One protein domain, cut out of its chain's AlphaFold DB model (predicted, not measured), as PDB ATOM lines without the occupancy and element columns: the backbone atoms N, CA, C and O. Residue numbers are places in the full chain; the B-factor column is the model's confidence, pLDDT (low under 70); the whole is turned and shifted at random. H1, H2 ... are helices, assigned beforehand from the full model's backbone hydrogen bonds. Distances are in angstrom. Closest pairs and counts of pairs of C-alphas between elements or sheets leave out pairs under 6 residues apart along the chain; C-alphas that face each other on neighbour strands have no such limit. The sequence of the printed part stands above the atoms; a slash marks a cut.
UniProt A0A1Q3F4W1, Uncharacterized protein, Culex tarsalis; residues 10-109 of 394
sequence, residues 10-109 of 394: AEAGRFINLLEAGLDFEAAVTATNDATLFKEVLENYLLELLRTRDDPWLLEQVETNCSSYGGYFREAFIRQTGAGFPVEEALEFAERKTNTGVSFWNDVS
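AT A GLANCE: This is residues 10 to 109 of the 394 residues of an uncharacterized protein of Culex tarsalis (UniProt A0A1Q3F4W1). Three helical hairpins, H1 with H2, H3 with H4 and H5 with H6, make an elongated body: H3 and H5 cross in the middle, H1 and H2 cap one end, and a tail, residues 104 to 109, ends the other. The printed part has 100 residues with six named helices, H1 to H6, and no named strand: all helix. It is compact, radius of gyration of the C-alphas 13.7 A, spanning 46 by 23 by 21 A.

IN THESE COORDINATES: H1, residues 10 to 20, begins at C-alpha 10 (-20.406, 6.096, 20.481). H2 is 25 to 33; H3, 35 to 52, measures 25.9 A from first to last C-alpha; H4 is 56 to 63; H5, 68 to 82, 21.0 A; H6, 87 to 103, 24.0 A, ending at C-alpha 103 (-30.816, 2.230, 48.277).

HOW THE PARTS SIT: H1 touches H2, closest C-alphas Leu 18 and Ala 28, 5.6 A. H3, with residues 39 to 46 alone, touches H5 at a steep tilt of 66 degrees, closest C-alphas Lys 39 and Ile 78, 6.7 A. H3, with residues 47 to 51 alone, touches H4, closest C-alphas Leu 50 and Leu 59, 5.6 A. H5 touches H6, closest C-alphas Ala 76 and Ala 94, 4.8 A. Each O i to N i+4 pair is within hydrogen-bond range in H1, H3, H4, H5 and H6; H2 has 4 of 5.

THE WHOLE: Glu 26 and Val 108 have the C-alphas farthest apart, 46.0 A. The printed part has no cut, and its five links are tight. Residues 65 to 66 and 106 to 109 have pLDDT under 70.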
ATOM      1  N   ALA A  10     -20.217   7.300  19.669       88.62
ATOM      2  CA  ALA A  10     -20.406   6.096  20.481       88.62
ATOM      3  C   ALA A  10     -19.860   4.815  19.823       88.62
ATOM      4  O   ALA A  10     -19.410   3.913  20.517       88.62
ATOM      5  N   GLU A  11     -19.857   4.720  18.490       89.12
ATOM      6  CA  GLU A  11     -19.283   3.572  17.773       89.12
ATOM      7  C   GLU A  11     -17.767   3.479  17.930       89.12
ATOM      8  O   GLU A  11     -17.244   2.391  18.152       89.12
ATOM      9  N   ALA A  12     -17.072   4.618  17.879       91.75
ATOM     10  CA  ALA A  12     -15.634   4.657  18.113       91.75
ATOM     11  C   ALA A  12     -15.302   4.271  19.561       91.75
ATOM     12  O   ALA A  12     -14.395   3.477  19.786       91.75
ATOM     13  N   GLY A  13     -16.070   4.779  20.530       90.81
ATOM     14  CA  GLY A  13     -15.881   4.429  21.940       90.81
ATOM     15  C   GLY A  13     -16.155   2.949  22.227       90.81
ATOM     16  O   GLY A  13     -15.354   2.300  22.889       90.81
ATOM     17  N   ARG A  14     -17.228   2.374  21.660       91.06
ATOM     18  CA  ARG A  14     -17.507   0.926  21.752       91.06
ATOM     19  C   ARG A  14     -16.351   0.090  21.226       91.06
ATOM     20  O   ARG A  14     -15.943  -0.863  21.880       91.06
ATOM     21  N   PHE A  15     -15.833   0.461  20.061       93.44
ATOM     22  CA  PHE A  15     -14.709  -0.224  19.446       93.44
ATOM     23  C   PHE A  15     -13.444  -0.156  20.314       93.44
ATOM     24  O   PHE A  15     -12.812  -1.185  20.531       93.44
ATOM     25  N   ILE A  16     -13.116   1.017  20.869       93.81
ATOM     26  CA  ILE A  16     -11.979   1.184  21.793       93.81
ATOM     27  C   ILE A  16     -12.139   0.282  23.024       93.81
ATOM     28  O   ILE A  16     -11.228  -0.478  23.331       93.81
ATOM     29  N   ASN A  17     -13.315   0.283  23.658       92.75
ATOM     30  CA  ASN A  17     -13.590  -0.555  24.831       92.75
ATOM     31  C   ASN A  17     -13.432  -2.062  24.535       92.75
ATOM     32  O   ASN A  17     -13.005  -2.821  25.401       92.75
ATOM     33  N   LEU A  18     -13.758  -2.515  23.318       94.00
ATOM     34  CA  LEU A  18     -13.562  -3.911  22.903       94.00
ATOM     35  C   LEU A  18     -12.082  -4.263  22.697       94.00
ATOM     36  O   LEU A  18     -11.672  -5.373  23.027       94.00
ATOM     37  N   LEU A  19     -11.281  -3.332  22.171       94.44
ATOM     38  CA  LEU A  19      -9.832  -3.520  22.073       94.44
ATOM     39  C   LEU A  19      -9.181  -3.576  23.461       94.44
ATOM     40  O   LEU A  19      -8.308  -4.409  23.691       94.44
ATOM     41  N   GLU A  20      -9.623  -2.727  24.394       92.56
ATOM     42  CA  GLU A  20      -9.181  -2.763  25.796       92.56
ATOM     43  C   GLU A  20      -9.549  -4.084  26.481       92.56
ATOM     44  O   GLU A  20      -8.754  -4.615  27.250       92.56
ATOM     45  N   ALA A  21     -10.696  -4.669  26.122       92.56
ATOM     46  CA  ALA A  21     -11.100  -6.014  26.531       92.56
ATOM     47  C   ALA A  21     -10.265  -7.148  25.891       92.56
ATOM     48  O   ALA A  21     -10.548  -8.323  26.114       92.56
ATOM     49  N   GLY A  22      -9.251  -6.822  25.083       93.75
ATOM     50  CA  GLY A  22      -8.305  -7.781  24.513       93.75
ATOM     51  C   GLY A  22      -8.725  -8.405  23.181       93.75
ATOM     52  O   GLY A  22      -8.061  -9.340  22.728       93.75
ATOM     53  N   LEU A  23      -9.791  -7.920  22.531       94.12
ATOM     54  CA  LEU A  23     -10.151  -8.392  21.191       94.12
ATOM     55  C   LEU A  23      -9.159  -7.873  20.149       94.12
ATOM     56  O   LEU A  23      -8.690  -6.736  20.212       94.12
ATOM     57  N   ASP A  24      -8.893  -8.694  19.134       96.19
ATOM     58  CA  ASP A  24      -8.213  -8.210  17.940       96.19
ATOM     59  C   ASP A  24      -9.100  -7.240  17.140       96.19
ATOM     60  O   ASP A  24     -10.309  -7.114  17.353       96.19
ATOM     61  N   PHE A  25      -8.476  -6.541  16.194       93.62
ATOM     62  CA  PHE A  25      -9.130  -5.499  15.412       93.62
ATOM     63  C   PHE A  25     -10.382  -5.989  14.662       93.62
ATOM     64  O   PHE A  25     -11.417  -5.326  14.703       93.62
ATOM     65  N   GLU A  26     -10.316  -7.136  13.983       93.12
ATOM     66  CA  GLU A  26     -11.412  -7.639  13.138       93.12
ATOM     67  C   GLU A  26     -12.572  -8.175  13.994       93.12
ATOM     68  O   GLU A  26     -13.752  -7.936  13.696       93.12
ATOM     69  N   ALA A  27     -12.249  -8.840  15.107       93.81
ATOM     70  CA  ALA A  27     -13.224  -9.275  16.096       93.81
ATOM     71  C   ALA A  27     -13.926  -8.074  16.749       93.81
ATOM     72  O   ALA A  27     -15.153  -8.070  16.866       93.81
ATOM     73  N   ALA A  28     -13.183  -7.022  17.104       93.75
ATOM     74  CA  ALA A  28     -13.742  -5.807  17.688       93.75
ATOM     75  C   ALA A  28     -14.651  -5.044  16.704       93.75
ATOM     76  O   ALA A  28     -15.717  -4.565  17.101       93.75
ATOM     77  N   VAL A  29     -14.302  -4.967  15.411       92.31
ATOM     78  CA  VAL A  29     -15.186  -4.378  14.380       92.31
ATOM     79  C   VAL A  29     -16.491  -5.171  14.265       92.31
ATOM     80  O   VAL A  29     -17.574  -4.582  14.187       92.31
ATOM     81  N   THR A  30     -16.401  -6.502  14.285       92.38
ATOM     82  CA  THR A  30     -17.568  -7.392  14.216       92.38
ATOM     83  C   THR A  30     -18.466  -7.212  15.442       92.38
ATOM     84  O   THR A  30     -19.654  -6.925  15.302       92.38
ATOM     85  N   ALA A  31     -17.888  -7.283  16.643       92.38
ATOM     86  CA  ALA A  31     -18.604  -7.121  17.906       92.38
ATOM     87  C   ALA A  31     -19.207  -5.717  18.074       92.38
ATOM     88  O   ALA A  31     -20.278  -5.586  18.651       92.38
ATOM     89  N   THR A  32     -18.607  -4.663  17.508       90.94
ATOM     90  CA  THR A  32     -19.191  -3.304  17.545       90.94
ATOM     91  C   THR A  32     -20.576  -3.242  16.879       90.94
ATOM     92  O   THR A  32     -21.426  -2.443  17.285       90.94
ATOM     93  N   ASN A  33     -20.817  -4.095  15.878       89.31
ATOM     94  CA  ASN A  33     -22.064  -4.150  15.112       89.31
ATOM     95  C   ASN A  33     -23.043  -5.236  15.598       89.31
ATOM     96  O   ASN A  33     -24.205  -5.225  15.192       89.31
ATOM     97  N   ASP A  34     -22.607  -6.140  16.478       92.69
ATOM     98  CA  ASP A  34     -23.431  -7.199  17.064       92.69
ATOM     99  C   ASP A  34     -23.664  -6.926  18.555       92.69
ATOM    100  O   ASP A  34     -22.791  -7.120  19.398       92.69
ATOM    101  N   ALA A  35     -24.879  -6.490  18.896       90.12
ATOM    102  CA  ALA A  35     -25.242  -6.150  20.270       90.12
ATOM    103  C   ALA A  35     -25.143  -7.335  21.249       90.12
ATOM    104  O   ALA A  35     -24.913  -7.115  22.438       90.12
ATOM    105  N   THR A  36     -25.325  -8.571  20.773       93.56
ATOM    106  CA  THR A  36     -25.252  -9.772  21.615       93.56
ATOM    107  C   THR A  36     -23.799 -10.089  21.927       93.56
ATOM    108  O   THR A  36     -23.442 -10.212  23.098       93.56
ATOM    109  N   LEU A  37     -22.957 -10.124  20.891       92.50
ATOM    110  CA  LEU A  37     -21.524 -10.372  21.036       92.50
ATOM    111  C   LEU A  37     -20.841  -9.265  21.851       92.50
ATOM    112  O   LEU A  37     -20.047  -9.554  22.742       92.50
ATOM    113  N   PHE A  38     -21.202  -7.999  21.610       92.25
ATOM    114  CA  PHE A  38     -20.736  -6.855  22.398       92.25
ATOM    115  C   PHE A  38     -21.009  -7.042  23.893       92.25
ATOM    116  O   PHE A  38     -20.130  -6.839  24.730       92.25
ATOM    117  N   LYS A  39     -22.245  -7.435  24.223       94.12
ATOM    118  CA  LYS A  39     -22.681  -7.644  25.600       94.12
ATOM    119  C   LYS A  39     -21.894  -8.776  26.265       94.12
ATOM    120  O   LYS A  39     -21.408  -8.587  27.374       94.12
ATOM    121  N   GLU A  40     -21.759  -9.915  25.592       93.94
ATOM    122  CA  GLU A  40     -21.055 -11.094  26.111       93.94
ATOM    123  C   GLU A  40     -19.575 -10.804  26.401       93.94
ATOM    124  O   GLU A  40     -19.080 -11.105  27.487       93.94
ATOM    125  N   VAL A  41     -18.882 -10.152  25.461       94.56
ATOM    126  CA  VAL A  41     -17.471  -9.769  25.616       94.56
ATOM    127  C   VAL A  41     -17.279  -8.847  26.819       94.56
ATOM    128  O   VAL A  41     -16.408  -9.090  27.656       94.56
ATOM    129  N   LEU A  42     -18.106  -7.806  26.941       94.31
ATOM    130  CA  LEU A  42     -17.969  -6.841  28.029       94.31
ATOM    131  C   LEU A  42     -18.396  -7.384  29.391       94.31
ATOM    132  O   LEU A  42     -17.860  -6.931  30.400       94.31
ATOM    133  N   GLU A  43     -19.330  -8.334  29.454       93.94
ATOM    134  CA  GLU A  43     -19.651  -9.015  30.713       93.94
ATOM    135  C   GLU A  43     -18.452  -9.818  31.225       93.94
ATOM    136  O   GLU A  43     -18.118  -9.710  32.405       93.94
ATOM    137  N   ASN A  44     -17.759 -10.553  30.351       93.69
ATOM    138  CA  ASN A  44     -16.550 -11.286  30.733       93.69
ATOM    139  C   ASN A  44     -15.432 -10.334  31.177       93.69
ATOM    140  O   ASN A  44     -14.858 -10.518  32.252       93.69
ATOM    141  N   TYR A  45     -15.192  -9.274  30.402       95.25
ATOM    142  CA  TYR A  45     -14.180  -8.271  30.727       95.25
ATOM    143  C   TYR A  45     -14.474  -7.545  32.048       95.25
ATOM    144  O   TYR A  45     -13.580  -7.363  32.871       95.25
ATOM    145  N   LEU A  46     -15.739  -7.202  32.319       95.88
ATOM    146  CA  LEU A  46     -16.160  -6.635  33.603       95.88
ATOM    147  C   LEU A  46     -15.761  -7.534  34.781       95.88
ATOM    148  O   LEU A  46     -15.239  -7.039  35.779       95.88
ATOM    149  N   LEU A  47     -16.010  -8.841  34.690       94.62
ATOM    150  CA  LEU A  47     -15.667  -9.767  35.770       94.62
ATOM    151  C   LEU A  47     -14.152  -9.867  35.976       94.62
ATOM    152  O   LEU A  47     -13.696  -9.918  37.116       94.62
ATOM    153  N   GLU A  48     -13.364  -9.841  34.901       94.44
ATOM    154  CA  GLU A  48     -11.901  -9.786  34.995       94.44
ATOM    155  C   GLU A  48     -11.422  -8.506  35.684       94.44
ATOM    156  O   GLU A  48     -10.643  -8.581  36.636       94.44
ATOM    157  N   LEU A  49     -11.955  -7.343  35.295       94.50
ATOM    158  CA  LEU A  49     -11.648  -6.069  35.949       94.50
ATOM    159  C   LEU A  49     -11.977  -6.112  37.443       94.50
ATOM    160  O   LEU A  49     -11.166  -5.694  38.270       94.50
ATOM    161  N   LEU A  50     -13.136  -6.660  37.817       93.56
ATOM    162  CA  LEU A  50     -13.527  -6.786  39.220       93.56
ATOM    163  C   LEU A  50     -12.629  -7.754  40.002       93.56
ATOM    164  O   LEU A  50     -12.340  -7.469  41.158       93.56
ATOM    165  N   ARG A  51     -12.123  -8.834  39.390       93.94
ATOM    166  CA  ARG A  51     -11.143  -9.741  40.025       93.94
ATOM    167  C   ARG A  51      -9.809  -9.066  40.314       93.94
ATOM    168  O   ARG A  51      -9.118  -9.463  41.247       93.94
ATOM    169  N   THR A  52      -9.441  -8.064  39.516       93.00
ATOM    170  CA  THR A  52      -8.231  -7.264  39.757       93.00
ATOM    171  C   THR A  52      -8.441  -6.138  40.773       93.00
ATOM    172  O   THR A  52      -7.460  -5.603  41.289       93.00
ATOM    173  N   ARG A  53      -9.695  -5.776  41.094       88.88
ATOM    174  CA  ARG A  53     -10.005  -4.819  42.166       88.88
ATOM    175  C   ARG A  53      -9.955  -5.513  43.526       88.88
ATOM    176  O   ARG A  53     -10.444  -6.622  43.701       88.88
ATOM    177  N   ASP A  54      -9.459  -4.786  44.519       86.38
ATOM    178  CA  ASP A  54      -9.484  -5.182  45.932       86.38
ATOM    179  C   ASP A  54     -10.876  -4.922  46.563       86.38
ATOM    180  O   ASP A  54     -11.018  -4.149  47.506       86.38
ATOM    181  N   ASP A  55     -11.941  -5.476  45.964       86.31
ATOM    182  CA  ASP A  55     -13.331  -5.408  46.470       86.31
ATOM    183  C   ASP A  55     -14.032  -6.768  46.237       86.31
ATOM    184  O   ASP A  55     -14.831  -6.917  45.303       86.31
ATOM    185  N   PRO A  56     -13.716  -7.798  47.053       88.56
ATOM    186  CA  PRO A  56     -14.241  -9.155  46.869       88.56
ATOM    187  C   PRO A  56     -15.764  -9.225  47.029       88.56
ATOM    188  O   PRO A  56     -16.414 -10.046  46.386       88.56
ATOM    189  N   TRP A  57     -16.346  -8.333  47.835       87.75
ATOM    190  CA  TRP A  57     -17.795  -8.236  47.985       87.75
ATOM    191  C   TRP A  57     -18.457  -7.786  46.681       87.75
ATOM    192  O   TRP A  57     -19.449  -8.379  46.256       87.75
ATOM    193  N   LEU A  58     -17.920  -6.750  46.025       88.88
ATOM    194  CA  LEU A  58     -18.468  -6.276  44.756       88.88
ATOM    195  C   LEU A  58     -18.379  -7.362  43.684       88.88
ATOM    196  O   LEU A  58     -19.350  -7.562  42.954       88.88
ATOM    197  N   LEU A  59     -17.252  -8.077  43.621       91.94
ATOM    198  CA  LEU A  59     -17.092  -9.212  42.718       91.94
ATOM    199  C   LEU A  59     -18.170 -10.273  42.967       91.94
ATOM    200  O   LEU A  59     -18.885 -10.618  42.032       91.94
ATOM    201  N   GLU A  60     -18.352 -10.726  44.209       90.94
ATOM    202  CA  GLU A  60     -19.360 -11.734  44.570       90.94
ATOM    203  C   GLU A  60     -20.783 -11.294  44.182       90.94
ATOM    204  O   GLU A  60     -21.548 -12.058  43.580       90.94
ATOM    205  N   GLN A  61     -21.147 -10.044  44.489       89.06
ATOM    206  CA  GLN A  61     -22.476  -9.520  44.168       89.06
ATOM    207  C   GLN A  61     -22.709  -9.416  42.664       89.06
ATOM    208  O   GLN A  61     -23.820  -9.697  42.203       89.06
ATOM    209  N   VAL A  62     -21.694  -9.005  41.900       90.88
ATOM    210  CA  VAL A  62     -21.798  -8.884  40.446       90.88
ATOM    211  C   VAL A  62     -21.781 -10.264  39.797       90.88
ATOM    212  O   VAL A  62     -22.662 -10.525  38.990       90.88
ATOM    213  N   GLU A  63     -20.889 -11.181  40.175       91.06
ATOM    214  CA  GLU A  63     -20.840 -12.551  39.637       91.06
ATOM    215  C   GLU A  63     -22.144 -13.325  39.880       91.06
ATOM    216  O   GLU A  63     -22.582 -14.095  39.023       91.06
ATOM    217  N   THR A  64     -22.826 -13.079  41.001       87.25
ATOM    218  CA  THR A  64     -24.106 -13.725  41.306       87.25
ATOM    219  C   THR A  64     -25.201 -13.269  40.331       87.25
ATOM    220  O   THR A  64     -25.816 -12.214  40.488       87.25
ATOM    221  N   ASN A  65     -25.509 -14.098  39.327       68.75
ATOM    222  CA  ASN A  65     -26.523 -13.810  38.299       68.75
ATOM    223  C   ASN A  65     -27.939 -13.568  38.851       68.75
ATOM    224  O   ASN A  65     -28.744 -12.906  38.197       68.75
ATOM    225  N   CYS A  66     -28.241 -14.069  40.049       65.88
ATOM    226  CA  CYS A  66     -29.551 -13.921  40.684       65.88
ATOM    227  C   CYS A  66     -29.669 -12.689  41.593       65.88
ATOM    228  O   CYS A  66     -30.755 -12.433  42.112       65.88
ATOM    229  N   SER A  67     -28.589 -11.933  41.822       80.38
ATOM    230  CA  SER A  67     -28.673 -10.740  42.662       80.38
ATOM    231  C   SER A  67     -29.265  -9.582  41.852       80.38
ATOM    232  O   SER A  67     -28.877  -9.312  40.708       80.38
ATOM    233  N   SER A  68     -30.215  -8.864  42.452       83.19
ATOM    234  CA  SER A  68     -30.692  -7.597  41.898       83.19
ATOM    235  C   SER A  68     -29.516  -6.646  41.684       83.19
ATOM    236  O   SER A  68     -29.386  -6.065  40.614       83.19
ATOM    237  N   TYR A  69     -28.596  -6.560  42.643       88.25
ATOM    238  CA  TYR A  69     -27.404  -5.722  42.545       88.25
ATOM    239  C   TYR A  69     -26.592  -5.986  41.263       88.25
ATOM    240  O   TYR A  69     -26.374  -5.069  40.469       88.25
ATOM    241  N   GLY A  70     -26.190  -7.235  41.019       90.75
ATOM    242  CA  GLY A  70     -25.347  -7.609  39.886       90.75
ATOM    243  C   GLY A  70     -26.022  -7.364  38.540       90.75
ATOM    244  O   GLY A  70     -25.378  -6.906  37.598       90.75
ATOM    245  N   GLY A  71     -27.336  -7.600  38.448       90.56
ATOM    246  CA  GLY A  71     -28.126  -7.253  37.262       90.56
ATOM    247  C   GLY A  71     -28.058  -5.760  36.920       90.56
ATOM    248  O   GLY A  71     -27.730  -5.405  35.789       90.56
ATOM    249  N   TYR A  72     -28.293  -4.887  37.906       89.94
ATOM    250  CA  TYR A  72     -28.245  -3.430  37.711       89.94
ATOM    251  C   TYR A  72     -26.841  -2.923  37.407       89.94
ATOM    252  O   TYR A  72     -26.688  -2.021  36.578       89.94
ATOM    253  N   PHE A  73     -25.829  -3.510  38.046       94.62
ATOM    254  CA  PHE A  73     -24.438  -3.152  37.816       94.62
ATOM    255  C   PHE A  73     -24.029  -3.453  36.374       94.62
ATOM    256  O   PHE A  73     -23.585  -2.547  35.667       94.62
ATOM    257  N   ARG A  74     -24.239  -4.695  35.915       95.06
ATOM    258  CA  ARG A  74     -23.948  -5.110  34.534       95.06
ATOM    259  C   ARG A  74     -24.679  -4.237  33.525       95.06
ATOM    260  O   ARG A  74     -24.053  -3.706  32.615       95.06
ATOM    261  N   GLU A  75     -25.984  -4.028  33.713       93.75
ATOM    262  CA  GLU A  75     -26.783  -3.194  32.809       93.75
ATOM    263  C   GLU A  75     -26.227  -1.765  32.726       93.75
ATOM    264  O   GLU A  75     -26.072  -1.217  31.635       93.75
ATOM    265  N   ALA A  76     -25.895  -1.151  33.866       95.00
ATOM    266  CA  ALA A  76     -25.342   0.197  33.898       95.00
ATOM    267  C   ALA A  76     -23.961   0.278  33.228       95.00
ATOM    268  O   ALA A  76     -23.737   1.213  32.457       95.00
ATOM    269  N   PHE A  77     -23.079  -0.691  33.485       97.00
ATOM    270  CA  PHE A  77     -21.741  -0.766  32.899       97.00
ATOM    271  C   PHE A  77     -21.799  -0.926  31.374       97.00
ATOM    272  O   PHE A  77     -21.226  -0.120  30.642       97.00
ATOM    273  N   ILE A  78     -22.563  -1.910  30.890       95.56
ATOM    274  CA  ILE A  78     -22.723  -2.203  29.457       95.56
ATOM    275  C   ILE A  78     -23.380  -1.023  28.737       95.56
ATOM    276  O   ILE A  78     -23.018  -0.687  27.612       95.56
ATOM    277  N   ARG A  79     -24.333  -0.340  29.386       94.94
ATOM    278  CA  ARG A  79     -24.958   0.857  28.810       94.94
ATOM    279  C   ARG A  79     -23.955   1.998  28.626       94.94
ATOM    280  O   ARG A  79     -24.020   2.682  27.610       94.94
ATOM    281  N   GLN A  80     -23.070   2.233  29.597       95.94
ATOM    282  CA  GLN A  80     -22.082   3.319  29.524       95.94
ATOM    283  C   GLN A  80     -20.986   3.029  28.500       95.94
ATOM    284  O   GLN A  80     -20.742   3.835  27.606       95.94
ATOM    285  N   THR A  81     -20.398   1.840  28.554       95.19
ATOM    286  CA  THR A  81     -19.427   1.394  27.542       95.19
ATOM    287  C   THR A  81     -20.047   1.359  26.139       95.19
ATOM    288  O   THR A  81     -19.410   1.765  25.169       95.19
ATOM    289  N   GLY A  82     -21.322   0.970  26.029       92.50
ATOM    290  CA  GLY A  82     -22.126   1.020  24.805       92.50
ATOM    291  C   GLY A  82     -22.361   2.432  24.255       92.50
ATOM    292  O   GLY A  82     -22.467   2.614  23.044       92.50
ATOM    293  N   ALA A  83     -22.407   3.438  25.128       93.06
ATOM    294  CA  ALA A  83     -22.453   4.849  24.748       93.06
ATOM    295  C   ALA A  83     -21.061   5.429  24.424       93.06
ATOM    296  O   ALA A  83     -20.962   6.583  24.007       93.06
ATOM    297  N   GLY A  84     -20.004   4.622  24.558       93.06
ATOM    298  CA  GLY A  84     -18.630   4.981  24.225       93.06
ATOM    299  C   GLY A  84     -17.865   5.687  25.343       93.06
ATOM    300  O   GLY A  84     -16.849   6.313  25.053       93.06
ATOM    301  N   PHE A  85     -18.339   5.611  26.589       94.88
ATOM    302  CA  PHE A  85     -17.573   6.100  27.738       94.88
ATOM    303  C   PHE A  85     -16.402   5.158  28.062       94.88
ATOM    304  O   PHE A  85     -16.548   3.948  27.842       94.88
ATOM    305  N   PRO A  86     -15.283   5.686  28.600       95.12
ATOM    306  CA  PRO A  86     -14.159   4.877  29.069       95.12
ATOM    307  C   PRO A  86     -14.581   3.837  30.109       95.12
ATOM    308  O   PRO A  86     -15.520   4.054  30.883       95.12
ATOM    309  N   VAL A  87     -13.861   2.718  30.153       94.50
ATOM    310  CA  VAL A  87     -14.157   1.577  31.029       94.50
ATOM    311  C   VAL A  87     -14.157   1.974  32.506       94.50
ATOM    312  O   VAL A  87     -15.073   1.602  33.240       94.50
ATOM    313  N   GLU A  88     -13.190   2.776  32.949       94.00
ATOM    314  CA  GLU A  88     -13.082   3.229  34.338       94.00
ATOM    315  C   GLU A  88     -14.264   4.120  34.741       94.00
ATOM    316  O   GLU A  88     -14.848   3.935  35.814       94.00
ATOM    317  N   GLU A  89     -14.675   5.044  33.867       95.25
ATOM    318  CA  GLU A  89     -15.852   5.891  34.091       95.25
ATOM    319  C   GLU A  89     -17.137   5.058  34.117       95.25
ATOM    320  O   GLU A  89     -18.015   5.274  34.957       95.25
ATOM    321  N   ALA A  90     -17.246   4.071  33.223       96.25
ATOM    322  CA  ALA A  90     -18.372   3.152  33.180       96.25
ATOM    323  C   ALA A  90     -18.462   2.297  34.454       96.25
ATOM    324  O   ALA A  90     -19.569   2.088  34.963       96.25
ATOM    325  N   LEU A  91     -17.327   1.839  34.998       95.38
ATOM    326  CA  LEU A  91     -17.256   1.116  36.272       95.38
ATOM    327  C   LEU A  91     -17.713   1.992  37.441       95.38
ATOM    328  O   LEU A  91     -18.563   1.567  38.229       95.38
ATOM    329  N   GLU A  92     -17.185   3.215  37.555       94.69
ATOM    330  CA  GLU A  92     -17.581   4.134  38.626       94.69
ATOM    331  C   GLU A  92     -19.074   4.478  38.523       94.69
ATOM    332  O   GLU A  92     -19.807   4.443  39.519       94.69
ATOM    333  N   PHE A  93     -19.562   4.745  37.310       96.31
ATOM    334  CA  PHE A  93     -20.975   5.005  37.053       96.31
ATOM    335  C   PHE A  93     -21.855   3.828  37.444       96.31
ATOM    336  O   PHE A  93     -22.872   4.028  38.117       96.31
ATOM    337  N   ALA A  94     -21.484   2.612  37.041       95.62
ATOM    338  CA  ALA A  94     -22.219   1.404  37.378       95.62
ATOM    339  C   ALA A  94     -22.299   1.212  38.894       95.62
ATOM    340  O   ALA A  94     -23.390   0.990  39.423       95.62
ATOM    341  N   GLU A  95     -21.189   1.402  39.609       93.12
ATOM    342  CA  GLU A  95     -21.159   1.301  41.065       93.12
ATOM    343  C   GLU A  95     -22.064   2.350  41.729       93.12
ATOM    344  O   GLU A  95     -22.932   2.008  42.537       93.12
ATOM    345  N   ARG A  96     -21.920   3.634  41.373       94.12
ATOM    346  CA  ARG A  96     -22.704   4.727  41.982       94.12
ATOM    347  C   ARG A  96     -24.194   4.601  41.674       94.12
ATOM    348  O   ARG A  96     -25.024   4.777  42.573       94.12
ATOM    349  N   LYS A  97     -24.542   4.251  40.433       94.12
ATOM    350  CA  LYS A  97     -25.931   4.050  40.004       94.12
ATOM    351  C   LYS A  97     -26.569   2.863  40.711       94.12
ATOM    352  O   LYS A  97     -27.713   2.980  41.150       94.12
ATOM    353  N   THR A  98     -25.842   1.757  40.847       92.00
ATOM    354  CA  THR A  98     -26.349   0.539  41.491       92.00
ATOM    355  C   THR A  98     -26.517   0.747  42.989       92.00
ATOM    356  O   THR A  98     -27.604   0.501  43.504       92.00
ATOM    357  N   ASN A  99     -25.518   1.317  43.674       89.38
ATOM    358  CA  ASN A  99     -25.608   1.659  45.098       89.38
ATOM    359  C   ASN A  99     -26.817   2.560  45.387       89.38
ATOM    360  O   ASN A  99     -27.628   2.268  46.270       89.38
ATOM    361  N   THR A 100     -26.977   3.630  44.602       91.69
ATOM    362  CA  THR A 100     -28.102   4.554  44.772       91.69
ATOM    363  C   THR A 100     -29.435   3.901  44.423       91.69
ATOM    364  O   THR A 100     -30.435   4.149  45.093       91.69
ATOM    365  N   GLY A 101     -29.468   3.072  43.380       90.25
ATOM    366  CA  GLY A 101     -30.683   2.395  42.951       90.25
ATOM    367  C   GLY A 101     -31.193   1.398  43.968       90.25
ATOM    368  O   GLY A 101     -32.346   1.499  44.378       90.25
ATOM    369  N   VAL A 102     -30.308   0.527  44.442       86.88
ATOM    370  CA  VAL A 102     -30.592  -0.432  45.507       86.88
ATOM    371  C   VAL A 102     -31.024   0.283  46.788       86.88
ATOM    372  O   VAL A 102     -32.006  -0.112  47.405       86.88
ATOM    373  N   SER A 103     -30.397   1.413  47.128       86.44
ATOM    374  CA  SER A 103     -30.816   2.230  48.277       86.44
ATOM    375  C   SER A 103     -32.232   2.804  48.154       86.44
ATOM    376  O   SER A 103     -32.816   3.200  49.157       86.44
ATOM    377  N   PHE A 104     -32.788   2.912  46.946       87.25
ATOM    378  CA  PHE A 104     -34.156   3.387  46.713       87.25
ATOM    379  C   PHE A 104     -35.149   2.265  46.426       87.25
ATOM    380  O   PHE A 104     -36.321   2.539  46.155       87.25
ATOM    381  N   TRP A 105     -34.697   1.018  46.448       78.69
ATOM    382  CA  TRP A 105     -35.544  -0.134  46.235       78.69
ATOM    383  C   TRP A 105     -36.151  -0.591  47.552       78.69
ATOM    384  O   TRP A 105     -35.473  -0.721  48.561       78.69
ATOM    385  N   ASN A 106     -37.460  -0.827  47.529       59.25
ATOM    386  CA  ASN A 106     -38.234  -1.237  48.702       59.25
ATOM    387  C   ASN A 106     -38.010  -2.702  49.092       59.25
ATOM    388  O   ASN A 106     -38.696  -3.203  49.979       59.25
ATOM    389  N   ASP A 107     -37.108  -3.403  48.408       56.97
ATOM    390  CA  ASP A 107     -36.789  -4.776  48.743       56.97
ATOM    391  C   ASP A 107     -35.715  -4.772  49.830       56.97
ATOM    392  O   ASP A 107     -34.531  -4.558  49.573       56.97
ATOM    393  N   VAL A 108     -36.160  -4.962  51.074       43.88
ATOM    394  CA  VAL A 108     -35.330  -4.997  52.290       43.88
ATOM    395  C   VAL A 108     -34.256  -6.098  52.213       43.88
ATOM    396  O   VAL A 108     -33.297  -6.077  52.978       43.88
ATOM    397  N   SER A 109     -34.383  -7.035  51.266       44.50
ATOM    398  CA  SER A 109     -33.381  -8.064  50.978       44.50
ATOM    399  C   SER A 109     -32.193  -7.576  50.142       44.50
ATOM    400  O   SER A 109     -31.230  -8.325  49.973       44.50
TER     401      SER A 109